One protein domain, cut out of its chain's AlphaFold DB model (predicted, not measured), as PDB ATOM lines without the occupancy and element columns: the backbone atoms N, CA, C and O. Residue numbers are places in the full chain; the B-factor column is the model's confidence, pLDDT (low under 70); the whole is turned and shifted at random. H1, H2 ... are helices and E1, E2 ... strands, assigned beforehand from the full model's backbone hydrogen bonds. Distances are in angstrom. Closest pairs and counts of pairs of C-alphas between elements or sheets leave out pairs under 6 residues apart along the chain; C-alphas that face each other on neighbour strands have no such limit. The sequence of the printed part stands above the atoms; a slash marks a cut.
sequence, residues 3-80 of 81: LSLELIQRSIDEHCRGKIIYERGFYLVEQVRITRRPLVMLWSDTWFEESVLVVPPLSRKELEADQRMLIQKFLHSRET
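This is residues 3 to 80 of the 81 residues of an uncharacterized protein of Candidatus Nitrospira kreftii (UniProt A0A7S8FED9). A long hairpin of two strands, E2 and E3, bends partway along; E1 lines one edge of it beside E2, and one helix, H1, lies slantwise over one face of this three-stranded sheet. E2 bends at residue 31 and E3 at residue 47, and past residue 28 of E2, which faces residue 3 of E1, the hairpin runs on as a two-stranded ribbon of E2 and E3. The printed part has 78 residues, with three named strands and then one named helix along the chain, E1 E2 E3 H1; the sheet's order is E1, E2, E3, antiparallel throughout, and the class is mixed, helices and strands. The whole is loose, with a radius of gyration of the C-alphas of 16.8 A, and flat, spanning 51 by 32 by 16 A.

E1, residues 3 to 11, and E2, residues 20 to 34, form a hairpin, antiparallel at 150 degrees between their directions. N 6 and O 25 are 2.9 A apart and N 10 and O 21 are 2.8 A apart, both within hydrogen-bond range. E2 and E3, residues 40 to 55, form a second hairpin, antiparallel at 169 degrees. N 22 and O 53, 2.8 A apart, and N 44 and O 30, 2.8 A apart, are within hydrogen-bond range. The three strands make a meander, each strand the antiparallel neighbour of the one before, with E1 and E3 as edge strands. The sheet is twisted; E2 bends by 60 degrees and E3 by 68 degrees. H1, residues 60 to 79, is on the sheet at a height over the sheet of 10.0 A, in two layers, a helix on one face of a sheet. It lies over E1, E2 and E3, only just slantwise to the strands, at 31 degrees to E1 on the local plane. The closest C-alphas of H1 and E1 are those of Leu 63 and Leu 7, 7.2 A apart; of H1 and E2, those of Leu 70 and Phe 26, 6.5 A apart. In H1, every O i to N i+4 pair is within hydrogen-bond range.

E1 begins at C-alpha 3, (-27.550, -6.855, 39.454), and is 26.6 A long. E2 measures 39.2 A from C-alpha 20 to C-alpha 34 at (-16.104, 1.128, 55.136). E3 measures 39.7 A from C-alpha 40 to C-alpha 55. H1 is 29.0 A long and ends at C-alpha 79, (-23.196, 5.622, 28.528).

The two C-alphas farthest apart are those of Arg 17 and Arg 37, 51.7 A. The printed part has no cut. The links E2 to E3 and E3 to H1 are tight, and E1 to E2 is short. The mean pLDDT of the printed part is 87.6; residue 15, residues 35 to 38 and residue 80 are under 70.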
ATOM      1  N   LEU A   3     -26.515  -7.522  40.234       90.75
ATOM      2  CA  LEU A   3     -27.550  -6.855  39.454       90.75
ATOM      3  C   LEU A   3     -28.881  -7.561  39.704       90.75
ATOM      4  O   LEU A   3     -28.955  -8.788  39.612       90.75
ATOM      5  N   SER A   4     -29.920  -6.804  40.028       92.88
ATOM      6  CA  SER A   4     -31.227  -7.352  40.393       92.88
ATOM      7  C   SER A   4     -32.353  -6.568  39.732       92.88
ATOM      8  O   SER A   4     -32.285  -5.348  39.616       92.88
ATOM      9  N   LEU A   5     -33.376  -7.291  39.277       94.38
ATOM     10  CA  LEU A   5     -34.591  -6.750  38.678       94.38
ATOM     11  C   LEU A   5     -35.780  -7.397  39.378       94.38
ATOM     12  O   LEU A   5     -35.871  -8.624  39.437       94.38
ATOM     13  N   GLU A   6     -36.692  -6.574  39.874       95.38
ATOM     14  CA  GLU A   6     -37.851  -7.014  40.641       95.38
ATOM     15  C   GLU A   6     -39.119  -6.451  40.014       95.38
ATOM     16  O   GLU A   6     -39.208  -5.250  39.785       95.38
ATOM     17  N   LEU A   7     -40.093  -7.321  39.734       96.56
ATOM     18  CA  LEU A   7     -41.438  -6.963  39.279       96.56
ATOM     19  C   LEU A   7     -42.434  -7.733  40.151       96.56
ATOM     20  O   LEU A   7     -42.632  -8.935  39.960       96.56
ATOM     21  N   ILE A   8     -43.032  -7.067  41.133       96.31
ATOM     22  CA  ILE A   8     -43.850  -7.706  42.166       96.31
ATOM     23  C   ILE A   8     -45.273  -7.162  42.075       96.31
ATOM     24  O   ILE A   8     -45.493  -5.957  42.131       96.31
ATOM     25  N   GLN A   9     -46.254  -8.058  41.955       94.81
ATOM     26  CA  GLN A   9     -47.678  -7.722  42.011       94.81
ATOM     27  C   GLN A   9     -48.276  -8.262  43.317       94.81
ATOM     28  O   GLN A   9     -48.221  -9.466  43.568       94.81
ATOM     29  N   ARG A  10     -48.860  -7.387  44.143       93.81
ATOM     30  CA  ARG A  10     -49.522  -7.727  45.415       93.81
ATOM     31  C   ARG A  10     -50.981  -7.283  45.389       93.81
ATOM     32  O   ARG A  10     -51.291  -6.181  44.941       93.81
ATOM     33  N   SER A  11     -51.893  -8.118  45.876       90.00
ATOM     34  CA  SER A  11     -53.301  -7.729  46.021       90.00
ATOM     35  C   SER A  11     -53.452  -6.610  47.050       90.00
ATOM     36  O   SER A  11     -52.797  -6.639  48.089       90.00
ATOM     37  N   ILE A  12     -54.346  -5.659  46.779       87.00
ATOM     38  CA  ILE A  12     -54.822  -4.697  47.779       87.00
ATOM     39  C   ILE A  12     -56.117  -5.250  48.372       87.00
ATOM     40  O   ILE A  12     -56.911  -5.849  47.645       87.00
ATOM     41  N   ASP A  13     -56.318  -5.053  49.676       76.25
ATOM     42  CA  ASP A  13     -57.531  -5.447  50.399       76.25
ATOM     43  C   ASP A  13     -58.830  -5.003  49.698       76.25
ATOM     44  O   ASP A  13     -58.848  -4.092  48.863       76.25
ATOM     45  N   GLU A  14     -59.952  -5.619  50.092       70.88
ATOM     46  CA  GLU A  14     -61.273  -5.538  49.438       70.88
ATOM     47  C   GLU A  14     -61.802  -4.118  49.141       70.88
ATOM     48  O   GLU A  14     -62.687  -3.952  48.296       70.88
ATOM     49  N   HIS A  15     -61.249  -3.092  49.789       69.88
ATOM     50  CA  HIS A  15     -61.575  -1.682  49.580       69.88
ATOM     51  C   HIS A  15     -61.127  -1.136  48.210       69.88
ATOM     52  O   HIS A  15     -61.668  -0.129  47.755       69.88
ATOM     53  N   CYS A  16     -60.178  -1.785  47.525       75.38
ATOM     54  CA  CYS A  16     -59.676  -1.378  46.206       75.38
ATOM     55  C   CYS A  16     -59.876  -2.483  45.158       75.38
ATOM     56  O   CYS A  16     -58.922  -3.023  44.595       75.38
ATOM     57  N   ARG A  17     -61.142  -2.818  44.878       83.44
ATOM     58  CA  ARG A  17     -61.493  -3.864  43.903       83.44
ATOM     59  C   ARG A  17     -60.889  -3.591  42.524       83.44
ATOM     60  O   ARG A  17     -61.016  -2.496  41.979       83.44
ATOM     61  N   GLY A  18     -60.277  -4.626  41.949       88.81
ATOM     62  CA  GLY A  18     -59.698  -4.584  40.605       88.81
ATOM     63  C   GLY A  18     -58.350  -3.869  40.510       88.81
ATOM     64  O   GLY A  18     -57.897  -3.620  39.396       88.81
ATOM     65  N   LYS A  19     -57.707  -3.544  41.639       93.12
ATOM     66  CA  LYS A  19     -56.362  -2.963  41.677       93.12
ATOM     67  C   LYS A  19     -55.391  -3.815  42.491       93.12
ATOM     68  O   LYS A  19     -55.786  -4.609  43.340       93.12
ATOM     69  N   ILE A  20     -54.113  -3.607  42.218       94.62
ATOM     70  CA  ILE A  20     -52.969  -4.228  42.877       94.62
ATOM     71  C   ILE A  20     -51.942  -3.156  43.248       94.62
ATOM     72  O   ILE A  20     -51.929  -2.071  42.661       94.62
ATOM     73  N   ILE A  21     -51.070  -3.479  44.199       95.31
ATOM     74  CA  ILE A  21     -49.782  -2.805  44.350       95.31
ATOM     75  C   ILE A  21     -48.835  -3.476  43.371       95.31
ATOM     76  O   ILE A  21     -48.662  -4.694  43.396       95.31
ATOM     77  N   TYR A  22     -48.239  -2.675  42.508       96.50
ATOM     78  CA  TYR A  22     -47.185  -3.103  41.617       96.50
ATOM     79  C   TYR A  22     -45.896  -2.379  41.983       96.50
ATOM     80  O   TYR A  22     -45.812  -1.152  41.898       96.50
ATOM     81  N   GLU A  23     -44.907  -3.155  42.399       97.06
ATOM     82  CA  GLU A  23     -43.539  -2.707  42.619       97.06
ATOM     83  C   GLU A  23     -42.686  -3.108  41.429       97.06
ATOM     84  O   GLU A  23     -42.731  -4.252  40.968       97.06
ATOM     85  N   ARG A  24     -41.880  -2.161  40.960       96.44
ATOM     86  CA  ARG A  24     -40.832  -2.433  39.985       96.44
ATOM     87  C   ARG A  24     -39.536  -1.772  40.422       96.44
ATOM     88  O   ARG A  24     -39.550  -0.603  40.810       96.44
ATOM     89  N   GLY A  25     -38.446  -2.517  40.317       94.00
ATOM     90  CA  GLY A  25     -37.130  -2.089  40.762       94.00
ATOM     91  C   GLY A  25     -36.013  -2.654  39.898       94.00
ATOM     92  O   GLY A  25     -36.102  -3.782  39.405       94.00
ATOM     93  N   PHE A  26     -34.958  -1.867  39.708       94.56
ATOM     94  CA  PHE A  26     -33.712  -2.307  39.094       94.56
ATOM     95  C   PHE A  26     -32.528  -1.754  39.881       94.56
ATOM     96  O   PHE A  26     -32.439  -0.550  40.122       94.56
ATOM     97  N   TYR A  27     -31.624  -2.642  40.287       92.38
ATOM     98  CA  TYR A  27     -30.599  -2.351  41.284       92.38
ATOM     99  C   TYR A  27     -29.244  -2.886  40.832       92.38
ATOM    100  O   TYR A  27     -29.122  -4.061  40.477       92.38
ATOM    101  N   LEU A  28     -28.214  -2.042  40.893       90.62
ATOM    102  CA  LEU A  28     -26.817  -2.454  40.843       90.62
ATOM    103  C   LEU A  28     -26.181  -2.180  42.203       90.62
ATOM    104  O   LEU A  28     -25.935  -1.027  42.554       90.62
ATOM    105  N   VAL A  29     -25.881  -3.247  42.937       86.38
ATOM    106  CA  VAL A  29     -25.302  -3.158  44.280       86.38
ATOM    107  C   VAL A  29     -23.858  -3.637  44.284       86.38
ATOM    108  O   VAL A  29     -23.515  -4.691  43.734       86.38
ATOM    109  N   GLU A  30     -22.983  -2.888  44.939       83.94
ATOM    110  CA  GLU A  30     -21.593  -3.264  45.158       83.94
ATOM    111  C   GLU A  30     -21.300  -3.404  46.650       83.94
ATOM    112  O   GLU A  30     -21.754  -2.622  47.482       83.94
ATOM    113  N   GLN A  31     -20.532  -4.432  47.005       79.94
ATOM    114  CA  GLN A  31     -20.092  -4.606  48.377       79.94
ATOM    115  C   GLN A  31     -18.919  -3.662  48.642       79.94
ATOM    116  O   GLN A  31     -17.834  -3.848  48.094       79.94
ATOM    117  N   VAL A  32     -19.119  -2.688  49.523       76.19
ATOM    118  CA  VAL A  32     -18.090  -1.725  49.912       76.19
ATOM    119  C   VAL A  32     -17.618  -1.987  51.338       76.19
ATOM    120  O   VAL A  32     -18.386  -2.302  52.252       76.19
ATOM    121  N   ARG A  33     -16.306  -1.859  51.548       74.06
ATOM    122  CA  ARG A  33     -15.704  -1.909  52.884       74.06
ATOM    123  C   ARG A  33     -15.562  -0.491  53.400       74.06
ATOM    124  O   ARG A  33     -14.779   0.281  52.854       74.06
ATOM    125  N   ILE A  34     -16.271  -0.163  54.475       72.88
ATOM    126  CA  ILE A  34     -16.104   1.128  55.136       72.88
ATOM    127  C   ILE A  34     -15.077   0.968  56.254       72.88
ATOM    128  O   ILE A  34     -15.315   0.317  57.271       72.88
ATOM    129  N   THR A  35     -13.921   1.604  56.077       67.69
ATOM    130  CA  THR A  35     -12.859   1.721  57.083       67.69
ATOM    131  C   THR A  35     -13.196   2.804  58.113       67.69
ATOM    132  O   THR A  35     -12.475   3.779  58.299       67.69
ATOM    133  N   ARG A  36     -14.311   2.636  58.826       64.44
ATOM    134  CA  ARG A  36     -14.539   3.287  60.128       64.44
ATOM    135  C   ARG A  36     -14.335   2.236  61.220       64.44
ATOM    136  O   ARG A  36     -14.313   1.052  60.914       64.44
ATOM    137  N   ARG A  37     -14.075   2.631  62.469       69.94
ATOM    138  CA  ARG A  37     -14.041   1.684  63.600       69.94
ATOM    139  C   ARG A  37     -15.448   1.622  64.212       69.94
ATOM    140  O   ARG A  37     -15.945   2.691  64.565       69.94
ATOM    141  N   PRO A  38     -16.065   0.439  64.378       67.44
ATOM    142  CA  PRO A  38     -15.618  -0.890  63.931       67.44
ATOM    143  C   PRO A  38     -15.686  -1.043  62.405       67.44
ATOM    144  O   PRO A  38     -16.476  -0.361  61.761       67.44
ATOM    145  N   LEU A  39     -14.863  -1.936  61.836       71.12
ATOM    146  CA  LEU A  39     -14.872  -2.216  60.397       71.12
ATOM    147  C   LEU A  39     -16.223  -2.837  60.012       71.12
ATOM    148  O   LEU A  39     -16.570  -3.901  60.524       71.12
ATOM    149  N   VAL A  40     -16.968  -2.191  59.113       73.62
ATOM    150  CA  VAL A  40     -18.274  -2.673  58.637       73.62
ATOM    151  C   VAL A  40     -18.214  -2.912  57.127       73.62
ATOM    152  O   VAL A  40     -17.635  -2.120  56.380       73.62
ATOM    153  N   MET A  41     -18.813  -4.015  56.674       71.69
ATOM    154  CA  MET A  41     -19.110  -4.244  55.258       71.69
ATOM    155  C   MET A  41     -20.542  -3.797  54.986       71.69
ATOM    156  O   MET A  41     -21.454  -4.272  55.660       71.69
ATOM    157  N   LEU A  42     -20.730  -2.906  54.017       74.12
ATOM    158  CA  LEU A  42     -22.049  -2.461  53.575       74.12
ATOM    159  C   LEU A  42     -22.240  -2.811  52.100       74.12
ATOM    160  O   LEU A  42     -21.275  -2.921  51.343       74.12
ATOM    161  N   TRP A  43     -23.494  -2.970  51.699       70.12
ATOM    162  CA  TRP A  43     -23.875  -2.944  50.294       70.12
ATOM    163  C   TRP A  43     -24.198  -1.494  49.948       70.12
ATOM    164  O   TRP A  43     -24.989  -0.862  50.644       70.12
ATOM    165  N   SER A  44     -23.510  -0.952  48.948       72.88
ATOM    166  CA  SER A  44     -23.775   0.378  48.412       72.88
ATOM    167  C   SER A  44     -24.535   0.229  47.110       72.88
ATOM    168  O   SER A  44     -24.127  -0.549  46.243       72.88
ATOM    169  N   ASP A  45     -25.599   1.006  46.959       75.25
ATOM    170  CA  ASP A  45     -26.330   1.098  45.705       75.25
ATOM    171  C   ASP A  45     -25.508   1.960  44.743       75.25
ATOM    172  O   ASP A  45     -25.396   3.175  44.899       75.25
ATOM    173  N   THR A  46     -24.869   1.313  43.772       80.31
ATOM    174  CA  THR A  46     -24.098   1.982  42.715       80.31
ATOM    175  C   THR A  46     -25.031   2.550  41.644       80.31
ATOM    176  O   THR A  46     -24.648   3.447  40.899       80.31
ATOM    177  N   TRP A  47     -26.248   2.008  41.532       86.75
ATOM    178  CA  TRP A  47     -27.355   2.567  40.757       86.75
ATOM    179  C   TRP A  47     -28.672   1.937  41.206       86.75
ATOM    180  O   TRP A  47     -28.716   0.722  41.418       86.75
ATOM    181  N   PHE A  48     -29.738   2.729  41.313       89.12
ATOM    182  CA  PHE A  48     -31.064   2.215  41.637       89.12
ATOM    183  C   PHE A  48     -32.168   3.008  40.929       89.12
ATOM    184  O   PHE A  48     -32.090   4.231  40.807       89.12
ATOM    185  N   GLU A  49     -33.219   2.307  40.514       90.62
ATOM    186  CA  GLU A  49     -34.496   2.905  40.132       90.62
ATOM    187  C   GLU A  49     -35.631   2.024  40.649       90.62
ATOM    188  O   GLU A  49     -35.715   0.849  40.295       90.62
ATOM    189  N   GLU A  50     -36.507   2.594  41.475       93.31
ATOM    190  CA  GLU A  50     -37.634   1.896  42.094       93.31
ATOM    191  C   GLU A  50     -38.905   2.744  42.001       93.31
ATOM    192  O   GLU A  50     -38.878   3.972  42.118       93.31
ATOM    193  N   SER A  51     -40.047   2.089  41.787       93.62
ATOM    194  CA  SER A  51     -41.352   2.739  41.870       93.62
ATOM    195  C   SER A  51     -42.433   1.783  42.361       93.62
ATOM    196  O   SER A  51     -42.462   0.616  41.966       93.62
ATOM    197  N   VAL A  52     -43.363   2.321  43.151       95.44
ATOM    198  CA  VAL A  52     -44.543   1.620  43.669       95.44
ATOM    199  C   VAL A  52     -45.797   2.284  43.116       95.44
ATOM    200  O   VAL A  52     -45.970   3.496  43.243       95.44
ATOM    201  N   LEU A  53     -46.675   1.500  42.492       93.31
ATOM    202  CA  LEU A  53     -47.864   1.989  41.797       93.31
ATOM    203  C   LEU A  53     -49.115   1.219  42.230       93.31
ATOM    204  O   LEU A  53     -49.064   0.018  42.473       93.31
ATOM    205  N   VAL A  54     -50.262   1.905  42.267       93.44
ATOM    206  CA  VAL A  54     -51.578   1.280  42.480       93.44
ATOM    207  C   VAL A  54     -52.336   1.242  41.155       93.44
ATOM    208  O   VAL A  54     -52.907   2.246  40.720       93.44
ATOM    209  N   VAL A  55     -52.329   0.083  40.500       94.06
ATOM    210  CA  VAL A  55     -52.766  -0.102  39.102       94.06
ATOM    211  C   VAL A  55     -53.674  -1.325  38.956       94.06
ATOM    212  O   VAL A  55     -53.734  -2.146  39.869       94.06
ATOM    213  N   PRO A  56     -54.416  -1.474  37.845       95.00
ATOM    214  CA  PRO A  56     -55.013  -2.761  37.491       95.00
ATOM    215  C   PRO A  56     -53.947  -3.867  37.354       95.00
ATOM    216  O   PRO A  56     -52.784  -3.545  37.104       95.00
ATOM    217  N   PRO A  57     -54.318  -5.157  37.486       94.12
ATOM    218  CA  PRO A  57     -53.400  -6.269  37.255       94.12
ATOM    219  C   PRO A  57     -52.719  -6.167  35.893       94.12
ATOM    220  O   PRO A  57     -53.388  -6.007  34.870       94.12
ATOM    221  N   LEU A  58     -51.393  -6.280  35.892       95.75
ATOM    222  CA  LEU A  58     -50.601  -6.129  34.682       95.75
ATOM    223  C   LEU A  58     -50.490  -7.459  33.953       95.75
ATOM    224  O   LEU A  58     -50.194  -8.507  34.539       95.75
ATOM    225  N   SER A  59     -50.679  -7.402  32.642       97.19
ATOM    226  CA  SER A  59     -50.427  -8.525  31.758       97.19
ATOM    227  C   SER A  59     -48.930  -8.811  31.648       97.19
ATOM    228  O   SER A  59     -48.074  -7.943  31.820       97.19
ATOM    229  N   ARG A  60     -48.596 -10.037  31.242       96.56
ATOM    230  CA  ARG A  60     -47.207 -10.426  30.958       96.56
ATOM    231  C   ARG A  60     -46.511  -9.484  29.965       96.56
ATOM    232  O   ARG A  60     -45.330  -9.208  30.125       96.56
ATOM    233  N   LYS A  61     -47.229  -8.983  28.953       98.12
ATOM    234  CA  LYS A  61     -46.656  -8.071  27.949       98.12
ATOM    235  C   LYS A  61     -46.248  -6.732  28.560       98.12
ATOM    236  O   LYS A  61     -45.222  -6.187  28.165       98.12
ATOM    237  N   GLU A  62     -47.036  -6.224  29.503       97.69
ATOM    238  CA  GLU A  62     -46.733  -4.985  30.223       97.69
ATOM    239  C   GLU A  62     -45.530  -5.176  31.149       97.69
ATOM    240  O   GLU A  62     -44.610  -4.366  31.110       97.69
ATOM    241  N   LEU A  63     -45.460  -6.302  31.871       97.19
ATOM    242  CA  LEU A  63     -44.289  -6.644  32.691       97.19
ATOM    243  C   LEU A  63     -43.005  -6.744  31.853       97.19
ATOM    244  O   LEU A  63     -41.975  -6.188  32.220       97.19
ATOM    245  N   GLU A  64     -43.055  -7.415  30.700       97.69
ATOM    246  CA  GLU A  64     -41.906  -7.519  29.789       97.69
ATOM    247  C   GLU A  64     -41.510  -6.157  29.188       97.69
ATOM    248  O   GLU A  64     -40.334  -5.921  28.900       97.69
ATOM    249  N   ALA A  65     -42.476  -5.258  28.967       97.50
ATOM    250  CA  ALA A  65     -42.204  -3.901  28.503       97.50
ATOM    251  C   ALA A  65     -41.502  -3.071  29.585       97.50
ATOM    252  O   ALA A  65     -40.483  -2.443  29.293       97.50
ATOM    253  N   ASP A  66     -41.980  -3.141  30.826       96.38
ATOM    254  CA  ASP A  66     -41.341  -2.503  31.976       96.38
ATOM    255  C   ASP A  66     -39.934  -3.048  32.224       96.38
ATOM    256  O   ASP A  66     -39.002  -2.273  32.436       96.38
ATOM    257  N   GLN A  67     -39.754  -4.368  32.113       96.19
ATOM    258  CA  GLN A  67     -38.447  -5.009  32.216       96.19
ATOM    259  C   GLN A  67     -37.458  -4.418  31.203       96.19
ATOM    260  O   GLN A  67     -36.348  -4.025  31.563       96.19
ATOM    261  N   ARG A  68     -37.860  -4.335  29.927       97.31
ATOM    262  CA  ARG A  68     -37.028  -3.752  28.863       97.31
ATOM    263  C   ARG A  68     -36.729  -2.282  29.123       97.31
ATOM    264  O   ARG A  68     -35.584  -1.873  28.961       97.31
ATOM    265  N   MET A  69     -37.733  -1.513  29.538       96.44
ATOM    266  CA  MET A  69     -37.576  -0.093  29.844       96.44
ATOM    267  C   MET A  69     -36.552   0.124  30.968       96.44
ATOM    268  O   MET A  69     -35.654   0.944  30.805       96.44
ATOM    269  N   LEU A  70     -36.649  -0.612  32.081       95.38
ATOM    270  CA  LEU A  70     -35.719  -0.488  33.212       95.38
ATOM    271  C   LEU A  70     -34.280  -0.835  32.807       95.38
ATOM    272  O   LEU A  70     -33.357  -0.080  33.106       95.38
ATOM    273  N   ILE A  71     -34.095  -1.923  32.051       94.94
ATOM    274  CA  ILE A  71     -32.777  -2.301  31.517       94.94
ATOM    275  C   ILE A  71     -32.229  -1.199  30.606       94.94
ATOM    276  O   ILE A  71     -31.061  -0.837  30.709       94.94
ATOM    277  N   GLN A  72     -33.058  -0.641  29.722       95.38
ATOM    278  CA  GLN A  72     -32.633   0.439  28.837       95.38
ATOM    279  C   GLN A  72     -32.216   1.679  29.622       95.38
ATOM    280  O   GLN A  72     -31.161   2.229  29.325       95.38
ATOM    281  N   LYS A  73     -32.987   2.109  30.625       93.31
ATOM    282  CA  LYS A  73     -32.615   3.259  31.463       93.31
ATOM    283  C   LYS A  73     -31.269   3.055  32.147       93.31
ATOM    284  O   LYS A  73     -30.429   3.952  32.105       93.31
ATOM    285  N   PHE A  74     -31.042   1.862  32.693       92.81
ATOM    286  CA  PHE A  74     -29.751   1.501  33.265       92.81
ATOM    287  C   PHE A  74     -28.622   1.625  32.234       92.81
ATOM    288  O   PHE A  74     -27.644   2.323  32.489       92.81
ATOM    289  N   LEU A  75     -28.764   1.011  31.054       93.00
ATOM    290  CA  LEU A  75     -27.737   1.066  30.009       93.00
ATOM    291  C   LEU A  75     -27.431   2.506  29.570       93.00
ATOM    292  O   LEU A  75     -26.268   2.891  29.546       93.00
ATOM    293  N   HIS A  76     -28.457   3.328  29.322       93.12
ATOM    294  CA  HIS A  76     -28.264   4.729  28.922       93.12
ATOM    295  C   HIS A  76     -27.565   5.555  30.008       93.12
ATOM    296  O   HIS A  76     -26.739   6.410  29.697       93.12
ATOM    297  N   SER A  77     -27.864   5.293  31.285       88.12
ATOM    298  CA  SER A  77     -27.200   5.989  32.393       88.12
ATOM    299  C   SER A  77     -25.707   5.665  32.494       88.12
ATOM    300  O   SER A  77     -24.937   6.494  32.960       88.12
ATOM    301  N   ARG A  78     -25.285   4.486  32.013       83.38
ATOM    302  CA  ARG A  78     -23.875   4.066  31.972       83.38
ATOM    303  C   ARG A  78     -23.116   4.595  30.764       83.38
ATOM    304  O   ARG A  78     -21.898   4.648  30.806       83.38
ATOM    305  N   GLU A  79     -23.811   4.972  29.694       81.88
ATOM    306  CA  GLU A  79     -23.196   5.622  28.528       81.88
ATOM    307  C   GLU A  79     -22.908   7.113  28.769       81.88
ATOM    308  O   GLU A  79     -22.194   7.737  27.987       81.88
ATOM    309  N   THR A  80     -23.482   7.692  29.827       63.88
ATOM    310  CA  THR A  80     -23.341   9.112  30.184       63.88
ATOM    311  C   THR A  80     -22.365   9.378  31.338       63.88
ATOM    312  O   THR A  80     -22.137  10.544  31.659       63.88
TER     313      THR A  80